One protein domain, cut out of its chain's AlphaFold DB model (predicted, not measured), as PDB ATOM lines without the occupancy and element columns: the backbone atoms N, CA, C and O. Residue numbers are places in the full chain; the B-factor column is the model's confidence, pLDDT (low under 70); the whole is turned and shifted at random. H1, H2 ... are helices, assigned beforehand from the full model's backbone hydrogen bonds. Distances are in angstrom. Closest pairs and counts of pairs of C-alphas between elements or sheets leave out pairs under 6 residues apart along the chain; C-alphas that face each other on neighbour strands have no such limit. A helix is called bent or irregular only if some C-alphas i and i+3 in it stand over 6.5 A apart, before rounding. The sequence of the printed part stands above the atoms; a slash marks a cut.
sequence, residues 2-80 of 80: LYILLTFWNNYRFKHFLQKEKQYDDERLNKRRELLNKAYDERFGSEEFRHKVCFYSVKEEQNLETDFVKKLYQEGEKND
ATOM      1  N   LEU A   2      39.876 -63.363  23.454       86.25
ATOM      2  CA  LEU A   2      40.313 -62.658  24.679       86.25
ATOM      3  C   LEU A   2      40.728 -61.190  24.439       86.25
ATOM      4  O   LEU A   2      40.293 -60.296  25.154       86.25
ATOM      5  N   TYR A   3      41.519 -60.937  23.390       82.38
ATOM      6  CA  TYR A   3      41.973 -59.587  23.034       82.38
ATOM      7  C   TYR A   3      40.807 -58.631  22.745       82.38
ATOM      8  O   TYR A   3      40.794 -57.510  23.233       82.38
ATOM      9  N   ILE A   4      39.781 -59.110  22.035       89.62
ATOM     10  CA  ILE A   4      38.592 -58.319  21.688       89.62
ATOM     11  C   ILE A   4      37.828 -57.914  22.960       89.62
ATOM     12  O   ILE A   4      37.435 -56.760  23.100       89.62
ATOM     13  N   LEU A   5      37.677 -58.835  23.920       91.62
ATOM     14  CA  LEU A   5      37.054 -58.546  25.219       91.62
ATOM     15  C   LEU A   5      37.856 -57.520  26.029       91.62
ATOM     16  O   LEU A   5      37.274 -56.590  26.582       91.62
ATOM     17  N   LEU A   6      39.187 -57.647  26.056       92.38
ATOM     18  CA  LEU A   6      40.066 -56.681  26.718       92.38
ATOM     19  C   LEU A   6      39.970 -55.295  26.073       92.38
ATOM     20  O   LEU A   6      39.927 -54.302  26.793       92.38
ATOM     21  N   THR A   7      39.868 -55.210  24.744       92.50
ATOM     22  CA  THR A   7      39.671 -53.939  24.034       92.50
ATOM     23  C   THR A   7      38.334 -53.294  24.393       92.50
ATOM     24  O   THR A   7      38.301 -52.104  24.702       92.50
ATOM     25  N   PHE A   8      37.234 -54.055  24.423       91.88
ATOM     26  CA  PHE A   8      35.935 -53.519  24.849       91.88
ATOM     27  C   PHE A   8      35.957 -53.047  26.304       91.88
ATOM     28  O   PHE A   8      35.455 -51.963  26.604       91.88
ATOM     29  N   TRP A   9      36.577 -53.820  27.197       88.69
ATOM     30  CA  TRP A   9      36.693 -53.454  28.605       88.69
ATOM     31  C   TRP A   9      37.568 -52.213  28.809       88.69
ATOM     32  O   TRP A   9      37.213 -51.329  29.589       88.69
ATOM     33  N   ASN A  10      38.664 -52.091  28.057       88.75
ATOM     34  CA  ASN A  10      39.530 -50.918  28.087       88.75
ATOM     35  C   ASN A  10      38.794 -49.672  27.571       88.75
ATOM     36  O   ASN A  10      38.772 -48.657  28.258       88.75
ATOM     37  N   ASN A  11      38.086 -49.779  26.441       88.06
ATOM     38  CA  ASN A  11      37.290 -48.682  25.884       88.06
ATOM     39  C   ASN A  11      36.166 -48.240  26.833       88.06
ATOM     40  O   ASN A  11      35.924 -47.042  26.991       88.06
ATOM     41  N   TYR A  12      35.504 -49.189  27.501       87.94
ATOM     42  CA  TYR A  12      34.507 -48.888  28.525       87.94
ATOM     43  C   TYR A  12      35.143 -48.169  29.722       87.94
ATOM     44  O   TYR A  12      34.687 -47.096  30.114       87.94
ATOM     45  N   ARG A  13      36.246 -48.701  30.266       84.75
ATOM     46  CA  ARG A  13      36.957 -48.085  31.394       84.75
ATOM     47  C   ARG A  13      37.469 -46.684  31.052       84.75
ATOM     48  O   ARG A  13      37.343 -45.769  31.862       84.75
ATOM     49  N   PHE A  14      37.986 -46.498  29.842       83.50
ATOM     50  CA  PHE A  14      38.461 -45.212  29.349       83.50
ATOM     51  C   PHE A  14      37.331 -44.179  29.272       83.50
ATOM     52  O   PHE A  14      37.446 -43.092  29.835       83.50
ATOM     53  N   LYS A  15      36.204 -44.548  28.653       82.44
ATOM     54  CA  LYS A  15      35.042 -43.664  28.487       82.44
ATOM     55  C   LYS A  15      34.349 -43.321  29.809       82.44
ATOM     56  O   LYS A  15      33.823 -42.220  29.959       82.44
ATOM     57  N   HIS A  16      34.295 -44.262  30.750       79.25
ATOM     58  CA  HIS A  16      33.487 -44.109  31.960       79.25
ATOM     59  C   HIS A  16      34.268 -43.643  33.192       79.25
ATOM     60  O   HIS A  16      33.663 -42.981  34.031       79.25
ATOM     61  N   PHE A  17      35.567 -43.936  33.291       72.81
ATOM     62  CA  PHE A  17      36.371 -43.624  34.477       72.81
ATOM     63  C   PHE A  17      37.485 -42.624  34.163       72.81
ATOM     64  O   PHE A  17      37.493 -41.528  34.716       72.81
ATOM     65  N   LEU A  18      38.364 -42.938  33.203       69.38
ATOM     66  CA  LEU A  18      39.552 -42.111  32.931       69.38
ATOM     67  C   LEU A  18      39.218 -40.718  32.380       69.38
ATOM     68  O   LEU A  18      39.923 -39.764  32.685       69.38
ATOM     69  N   GLN A  19      38.146 -40.579  31.594       68.31
ATOM     70  CA  GLN A  19      37.702 -39.264  31.107       68.31
ATOM     71  C   GLN A  19      36.923 -38.445  32.145       68.31
ATOM     72  O   GLN A  19      36.750 -37.244  31.952       68.31
ATOM     73  N   LYS A  20      36.408 -39.075  33.208       67.06
ATOM     74  CA  LYS A  20      35.533 -38.411  34.188       67.06
ATOM     75  C   LYS A  20      36.253 -38.028  35.474       67.06
ATOM     76  O   LYS A  20      35.890 -37.025  36.079       67.06
ATOM     77  N   GLU A  21      37.255 -38.798  35.888       71.88
ATOM     78  CA  GLU A  21      38.062 -38.473  37.062       71.88
ATOM     79  C   GLU A  21      39.175 -37.496  36.702       71.88
ATOM     80  O   GLU A  21      39.984 -37.756  35.806       71.88
ATOM     81  N   LYS A  22      39.254 -36.387  37.443       75.06
ATOM     82  CA  LYS A  22      40.409 -35.494  37.384       75.06
ATOM     83  C   LYS A  22      41.654 -36.282  37.793       75.06
ATOM     84  O   LYS A  22      41.780 -36.714  38.930       75.06
ATOM     85  N   GLN A  23      42.563 -36.475  36.844       77.88
ATOM     86  CA  GLN A  23      43.824 -37.197  37.057       77.88
ATOM     87  C   GLN A  23      44.918 -36.309  37.672       77.88
ATOM     88  O   GLN A  23      46.030 -36.774  37.910       77.88
ATOM     89  N   TYR A  24      44.636 -35.019  37.865       80.94
ATOM     90  CA  TYR A  24      45.575 -34.047  38.403       80.94
ATOM     91  C   TYR A  24      45.151 -33.608  39.801       80.94
ATOM     92  O   TYR A  24      43.969 -33.566  40.129       80.94
ATOM     93  N   ASP A  25      46.150 -33.258  40.598       87.81
ATOM     94  CA  ASP A  25      45.974 -32.667  41.915       87.81
ATOM     95  C   ASP A  25      45.449 -31.229  41.764       87.81
ATOM     96  O   ASP A  25      46.186 -30.320  41.363       87.81
ATOM     97  N   ASP A  26      44.148 -31.048  42.013       89.12
ATOM     98  CA  ASP A  26      43.457 -29.756  41.934       89.12
ATOM     99  C   ASP A  26      44.064 -28.720  42.892       89.12
ATOM    100  O   ASP A  26      44.199 -27.550  42.527       89.12
ATOM    101  N   GLU A  27      44.429 -29.133  44.107       90.19
ATOM    102  CA  GLU A  27      44.940 -28.241  45.149       90.19
ATOM    103  C   GLU A  27      46.313 -27.703  44.752       90.19
ATOM    104  O   GLU A  27      46.524 -26.486  44.677       90.19
ATOM    105  N   ARG A  28      47.213 -28.606  44.348       90.12
ATOM    106  CA  ARG A  28      48.530 -28.228  43.829       90.12
ATOM    107  C   ARG A  28      48.423 -27.353  42.582       90.12
ATOM    108  O   ARG A  28      49.229 -26.437  42.400       90.12
ATOM    109  N   LEU A  29      47.451 -27.613  41.706       91.50
ATOM    110  CA  LEU A  29      47.236 -26.813  40.500       91.50
ATOM    111  C   LEU A  29      46.752 -25.397  40.832       91.50
ATOM    112  O   LEU A  29      47.252 -24.436  40.243       91.50
ATOM    113  N   ASN A  30      45.828 -25.253  41.783       93.19
ATOM    114  CA  ASN A  30      45.330 -23.948  42.218       93.19
ATOM    115  C   ASN A  30      46.437 -23.114  42.870       93.19
ATOM    116  O   ASN A  30      46.649 -21.975  42.458       93.19
ATOM    117  N   LYS A  31      47.232 -23.704  43.767       93.12
ATOM    118  CA  LYS A  31      48.385 -23.021  44.371       93.12
ATOM    119  C   LYS A  31      49.389 -22.533  43.321       93.12
ATOM    120  O   LYS A  31      49.864 -21.401  43.362       93.12
ATOM    121  N   ARG A  32      49.701 -23.372  42.328       94.69
ATOM    122  CA  ARG A  32      50.585 -22.989  41.212       94.69
ATOM    123  C   ARG A  32      50.015 -21.845  40.379       94.69
ATOM    124  O   ARG A  32      50.773 -20.977  39.949       94.69
ATOM    125  N   ARG A  33      48.696 -21.828  40.164       94.50
ATOM    126  CA  ARG A  33      48.006 -20.731  39.475       94.50
ATOM    127  C   ARG A  33      48.116 -19.425  40.261       94.50
ATOM    128  O   ARG A  33      48.420 -18.402  39.660       94.50
ATOM    129  N   GLU A  34      47.936 -19.462  41.577       94.94
ATOM    130  CA  GLU A  34      48.084 -18.283  42.441       94.94
ATOM    131  C   GLU A  34      49.507 -17.715  42.400       94.94
ATOM    132  O   GLU A  34      49.682 -16.510  42.225       94.94
ATOM    133  N   LEU A  35      50.526 -18.578  42.477       96.06
ATOM    134  CA  LEU A  35      51.931 -18.169  42.372       96.06
ATOM    135  C   LEU A  35      52.235 -17.491  41.033       96.06
ATOM    136  O   LEU A  35      52.873 -16.439  41.007       96.06
ATOM    137  N   LEU A  36      51.765 -18.076  39.926       95.25
ATOM    138  CA  LEU A  36      51.925 -17.487  38.596       95.25
ATOM    139  C   LEU A  36      51.221 -16.140  38.480       95.25
ATOM    140  O   LEU A  36      51.828 -15.183  38.007       95.25
ATOM    141  N   ASN A  37      49.966 -16.060  38.925       95.06
ATOM    142  CA  ASN A  37      49.190 -14.828  38.861       95.06
ATOM    143  C   ASN A  37      49.869 -13.715  39.654       95.06
ATOM    144  O   ASN A  37      50.066 -12.631  39.116       95.06
ATOM    145  N   LYS A  38      50.324 -14.008  40.876       95.44
ATOM    146  CA  LYS A  38      51.064 -13.046  41.695       95.44
ATOM    147  C   LYS A  38      52.340 -12.570  40.996       95.44
ATOM    148  O   LYS A  38      52.565 -11.369  40.881       95.44
ATOM    149  N   ALA A  39      53.146 -13.496  40.477       95.44
ATOM    150  CA  ALA A  39      54.398 -13.145  39.813       95.44
ATOM    151  C   ALA A  39      54.181 -12.337  38.518       95.44
ATOM    152  O   ALA A  39      54.992 -11.477  38.169       95.44
ATOM    153  N   TYR A  40      53.085 -12.590  37.800       94.44
ATOM    154  CA  TYR A  40      52.701 -11.812  36.624       94.44
ATOM    155  C   TYR A  40      52.107 -10.457  36.979       94.44
ATOM    156  O   TYR A  40      52.388  -9.493  36.274       94.44
ATOM    157  N   ASP A  41      51.339 -10.349  38.057       95.06
ATOM    158  CA  ASP A  41      50.819  -9.067  38.528       95.06
ATOM    159  C   ASP A  41      51.960  -8.134  38.950       95.06
ATOM    160  O   ASP A  41      51.959  -6.958  38.590       95.06
ATOM    161  N   GLU A  42      52.982  -8.674  39.618       93.62
ATOM    162  CA  GLU A  42      54.194  -7.937  39.990       93.62
ATOM    163  C   GLU A  42      55.006  -7.479  38.764       93.62
ATOM    164  O   GLU A  42      55.496  -6.350  38.738       93.62
ATOM    165  N   ARG A  43      55.146  -8.326  37.733       93.62
ATOM    166  CA  ARG A  43      55.965  -8.005  36.546       93.62
ATOM    167  C   ARG A  43      55.240  -7.187  35.491       93.62
ATOM    168  O   ARG A  43      55.854  -6.313  34.885       93.62
ATOM    169  N   PHE A  44      53.979  -7.493  35.223       93.06
ATOM    170  CA  PHE A  44      53.236  -7.022  34.050       93.06
ATOM    171  C   PHE A  44      51.999  -6.184  34.412       93.06
ATOM    172  O   PHE A  44      51.312  -5.698  33.514       93.06
ATOM    173  N   GLY A  45      51.725  -5.982  35.705       91.81
ATOM    174  CA  GLY A  45      50.509  -5.328  36.191       91.81
ATOM    175  C   GLY A  45      49.325  -6.291  36.258       91.81
ATOM    176  O   GLY A  45      49.421  -7.428  35.806       91.81
ATOM    177  N   SER A  46      48.205  -5.840  36.825       94.75
ATOM    178  CA  SER A  46      47.049  -6.692  37.136       94.75
ATOM    179  C   SER A  46      46.455  -7.415  35.924       94.75
ATOM    180  O   SER A  46      46.512  -6.931  34.791       94.75
ATOM    181  N   GLU A  47      45.802  -8.553  36.169       93.44
ATOM    182  CA  GLU A  47      45.052  -9.290  35.144       93.44
ATOM    183  C   GLU A  47      44.087  -8.384  34.368       93.44
ATOM    184  O   GLU A  47      44.136  -8.334  33.141       93.44
ATOM    185  N   GLU A  48      43.284  -7.576  35.062       94.31
ATOM    186  CA  GLU A  48      42.369  -6.646  34.400       94.31
ATOM    187  C   GLU A  48      43.066  -5.703  33.416       94.31
ATOM    188  O   GLU A  48      42.533  -5.438  32.339       94.31
ATOM    189  N   PHE A  49      44.242  -5.181  33.776       93.62
ATOM    190  CA  PHE A  49      45.016  -4.319  32.891       93.62
ATOM    191  C   PHE A  49      45.468  -5.090  31.647       93.62
ATOM    192  O   PHE A  49      45.223  -4.631  30.530       93.62
ATOM    193  N   ARG A  50      46.040  -6.290  31.826       90.69
ATOM    194  CA  ARG A  50      46.527  -7.141  30.726       90.69
ATOM    195  C   ARG A  50      45.426  -7.502  29.725       90.69
ATOM    196  O   ARG A  50      45.692  -7.565  28.532       90.69
ATOM    197  N   HIS A  51      44.197  -7.699  30.198       92.56
ATOM    198  CA  HIS A  51      43.049  -8.024  29.347       92.56
ATOM    199  C   HIS A  51      42.422  -6.808  28.642       92.56
ATOM    200  O   HIS A  51      41.690  -6.985  27.669       92.56
ATOM    201  N   LYS A  52      42.678  -5.582  29.116       95.00
ATOM    202  CA  LYS A  52      42.122  -4.341  28.544       95.00
ATOM    203  C   LYS A  52      43.024  -3.704  27.485       95.00
ATOM    204  O   LYS A  52      42.530  -2.939  26.659       95.00
ATOM    205  N   VAL A  53      44.331  -3.973  27.507       91.25
ATOM    206  CA  VAL A  53      45.288  -3.358  26.577       91.25
ATOM    207  C   VAL A  53      45.459  -4.178  25.298       91.25
ATOM    208  O   VAL A  53      45.692  -5.380  25.339       91.25
ATOM    209  N   CYS A  54      45.387  -3.517  24.142       90.00
ATOM    210  CA  CYS A  54      45.596  -4.165  22.838       90.00
ATOM    211  C   CYS A  54      47.075  -4.230  22.427       90.00
ATOM    212  O   CYS A  54      47.434  -4.990  21.530       90.00
ATOM    213  N   PHE A  55      47.928  -3.411  23.046       87.88
ATOM    214  CA  PHE A  55      49.359  -3.366  22.774       87.88
ATOM    215  C   PHE A  55      50.128  -3.121  24.072       87.88
ATOM    216  O   PHE A  55      49.792  -2.218  24.839       87.88
ATOM    217  N   TYR A  56      51.168  -3.920  24.295       83.81
ATOM    218  CA  TYR A  56      52.065  -3.809  25.436       83.81
ATOM    219  C   TYR A  56      53.497  -4.064  24.971       83.81
ATOM    220  O   TYR A  56      53.762  -5.064  24.305       83.81
ATOM    221  N   SER A  57      54.410  -3.159  25.315       89.56
ATOM    222  CA  SER A  57      55.837  -3.339  25.054       89.56
ATOM    223  C   SER A  57      56.512  -3.850  26.321       89.56
ATOM    224  O   SER A  57      56.455  -3.192  27.360       89.56
ATOM    225  N   VAL A  58      57.125  -5.028  26.230       89.38
ATOM    226  CA  VAL A  58      57.845  -5.663  27.339       89.38
ATOM    227  C   VAL A  58      59.262  -5.104  27.368       89.38
ATOM    228  O   VAL A  58      59.980  -5.192  26.371       89.38
ATOM    229  N   LYS A  59      59.672  -4.530  28.501       92.69
ATOM    230  CA  LYS A  59      61.065  -4.117  28.693       92.69
ATOM    231  C   LYS A  59      61.960  -5.335  28.912       92.69
ATOM    232  O   LYS A  59      61.494  -6.372  29.381       92.69
ATOM    233  N   GLU A  60      63.252  -5.204  28.627       92.44
ATOM    234  CA  GLU A  60      64.209  -6.309  28.770       92.44
ATOM    235  C   GLU A  60      64.238  -6.881  30.195       92.44
ATOM    236  O   GLU A  60      64.289  -8.097  30.369       92.44
ATOM    237  N   GLU A  61      64.098  -6.033  31.218       90.44
ATOM    238  CA  GLU A  61      64.112  -6.452  32.626       90.44
ATOM    239  C   GLU A  61      62.864  -7.256  33.025       90.44
ATOM    240  O   GLU A  61      62.861  -7.967  34.030       90.44
ATOM    241  N   GLN A  62      61.791  -7.148  32.240       91.19
ATOM    242  CA  GLN A  62      60.542  -7.878  32.452       91.19
ATOM    243  C   GLN A  62      60.534  -9.232  31.737       91.19
ATOM    244  O   GLN A  62      59.585 -10.003  31.907       91.19
ATOM    245  N   ASN A  63      61.568  -9.537  30.947       92.06
ATOM    246  CA  ASN A  63      61.657 -10.794  30.227       92.06
ATOM    247  C   ASN A  63      61.748 -11.987  31.195       92.06
ATOM    248  O   ASN A  63      62.277 -11.892  32.307       92.06
ATOM    249  N   LEU A  64      61.203 -13.124  30.774       92.75
ATOM    250  CA  LEU A  64      61.179 -14.339  31.578       92.75
ATOM    251  C   LEU A  64      62.464 -15.133  31.342       92.75
ATOM    252  O   LEU A  64      62.812 -15.452  30.206       92.75
ATOM    253  N   GLU A  65      63.158 -15.492  32.421       92.88
ATOM    254  CA  GLU A  65      64.260 -16.451  32.342       92.88
ATOM    255  C   GLU A  65      63.753 -17.822  31.869       92.88
ATOM    256  O   GLU A  65      62.624 -18.214  32.170       92.88
ATOM    257  N   THR A  66      64.618 -18.601  31.213       93.94
ATOM    258  CA  THR A  66      64.284 -19.936  30.683       93.94
ATOM    259  C   THR A  66      63.638 -20.852  31.726       93.94
ATOM    260  O   THR A  66      62.669 -21.545  31.429       93.94
ATOM    261  N   ASP A  67      64.132 -20.809  32.964       95.31
ATOM    262  CA  ASP A  67      63.665 -21.661  34.060       95.31
ATOM    263  C   ASP A  67      62.712 -20.947  35.032       95.31
ATOM    264  O   ASP A  67      62.433 -21.472  36.112       95.31
ATOM    265  N   PHE A  68      62.197 -19.764  34.678       94.94
ATOM    266  CA  PHE A  68      61.392 -18.920  35.568       94.94
ATOM    267  C   PHE A  68      60.242 -19.686  36.240       94.94
ATOM    268  O   PHE A  68      60.153 -19.731  37.465       94.94
ATOM    269  N   VAL A  69      59.400 -20.359  35.449       94.44
ATOM    270  CA  VAL A  69      58.221 -21.085  35.961       94.44
ATOM    271  C   VAL A  69      58.634 -22.249  36.865       94.44
ATOM    272  O   VAL A  69      58.004 -22.511  37.888       94.44
ATOM    273  N   LYS A  70      59.723 -22.942  36.514       94.69
ATOM    274  CA  LYS A  70      60.243 -24.064  37.300       94.69
ATOM    275  C   LYS A  70      60.759 -23.589  38.657       94.69
ATOM    276  O   LYS A  70      60.421 -24.208  39.664       94.69
ATOM    277  N   LYS A  71      61.535 -22.500  38.689       94.94
ATOM    278  CA  LYS A  71      62.026 -21.885  39.932       94.94
ATOM    279  C   LYS A  71      60.860 -21.415  40.804       94.94
ATOM    280  O   LYS A  71      60.808 -21.777  41.973       94.94
ATOM    281  N   LEU A  72      59.878 -20.735  40.208       95.38
ATOM    282  CA  LEU A  72      58.687 -20.242  40.903       95.38
ATOM    283  C   LEU A  72      57.916 -21.366  41.613       95.38
ATOM    284  O   LEU A  72      57.540 -21.234  42.776       95.38
ATOM    285  N   TYR A  73      57.705 -22.500  40.942       94.50
ATOM    286  CA  TYR A  73      57.038 -23.647  41.563       94.50
ATOM    287  C   TYR A  73      57.885 -24.309  42.646       94.50
ATOM    288  O   TYR A  73      57.342 -24.703  43.671       94.50
ATOM    289  N   GLN A  74      59.201 -24.418  42.447       93.44
ATOM    290  CA  GLN A  74      60.099 -24.962  43.467       93.44
ATOM    291  C   GLN A  74      60.139 -24.090  44.723       93.44
ATOM    292  O   GLN A  74      60.210 -24.624  45.823       93.44
ATOM    293  N   GLU A  75      60.105 -22.766  44.583       90.69
ATOM    294  CA  GLU A  75      60.024 -21.839  45.715       90.69
ATOM    295  C   GLU A  75      58.675 -21.953  46.426       90.69
ATOM    296  O   GLU A  75      58.630 -22.057  47.649       90.69
ATOM    297  N   GLY A  76      57.579 -22.011  45.670       87.00
ATOM    298  CA  GLY A  76      56.241 -22.187  46.223       87.00
ATOM    299  C   GLY A  76      56.036 -23.500  46.981       87.00
ATOM    300  O   GLY A  76      55.322 -23.505  47.975       87.00
ATOM    301  N   GLU A  77      56.665 -24.588  46.527       86.38
ATOM    302  CA  GLU A  77      56.616 -25.912  47.171       86.38
ATOM    303  C   GLU A  77      57.580 -26.044  48.365       86.38
ATOM    304  O   GLU A  77      57.401 -26.939  49.179       86.38
ATOM    305  N   LYS A  78      58.605 -25.186  48.484       79.56
ATOM    306  CA  LYS A  78      59.521 -25.151  49.646       79.56
ATOM    307  C   LYS A  78      58.991 -24.325  50.818       79.56
ATOM    308  O   LYS A  78      59.504 -24.462  51.923       79.56
ATOM    309  N   ASN A  79      58.061 -23.414  50.542       62.84
ATOM    310  CA  ASN A  79      57.481 -22.496  51.521       62.84
ATOM    311  C   ASN A  79      56.164 -23.022  52.134       62.84
ATOM    312  O   ASN A  79      55.546 -22.292  52.907       62.84
ATOM    313  N   ASP A  80      55.759 -24.245  51.779       56.78
ATOM    314  CA  ASP A  80      54.696 -25.038  52.419       56.78
ATOM    315  C   ASP A  80      55.283 -26.074  53.378       56.78
ATOM    316  O   ASP A  80      54.637 -26.341  54.415       56.78
TER     317      ASP A  80
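This is residues 2 to 80 of the 80 residues of an uncharacterized protein of Lactococcus lactis subsp. cremoris (UniProt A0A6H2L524). One long helix, H2, makes the spine of the body, with H4 packed slantwise on its middle and short H3 turning off at its end; residues 2 to 27, with H1, stick out as a long arm. The printed part has 79 residues with four named helices, H1 to H4 in order, and no named strand: all helix. It is extended, with a radius of gyration of the C-alphas of 20.5 A, spanning 62 by 35 by 22 A.

H2, residues 26 to 44, touches H4, residues 68 to 78, with residues 32 to 36 alone, at a steep tilt of 54 degrees, opposite ways; the closest C-alphas, of Arg 32 and Tyr 73, are 6.5 A apart. H2 and H3, residues 47 to 52, only just touch, with 3 pairs of C-alphas within 8 A, and only at the corner; C-alphas 41 and 47 are closest, 6.7 A. H1, residues 2 to 18, is apart from the other helices. In the four helices every O i to N i+4 pair is within hydrogen-bond range.

H2 measures 26.0 A from C-alpha 26 at (43.457, -29.756, 41.934), H1 22.2 A, H4 15.5 A to C-alpha 78 at (59.521, -25.151, 49.646), and H3 8.8 A. H1 is only just irregular: C-alphas 15 and 18 are 6.52 A apart.

The printed part has no cut. The link from H3 to H4 is long, 15 residues. Residues 18 to 20 and 79 to 80 have pLDDT under 70.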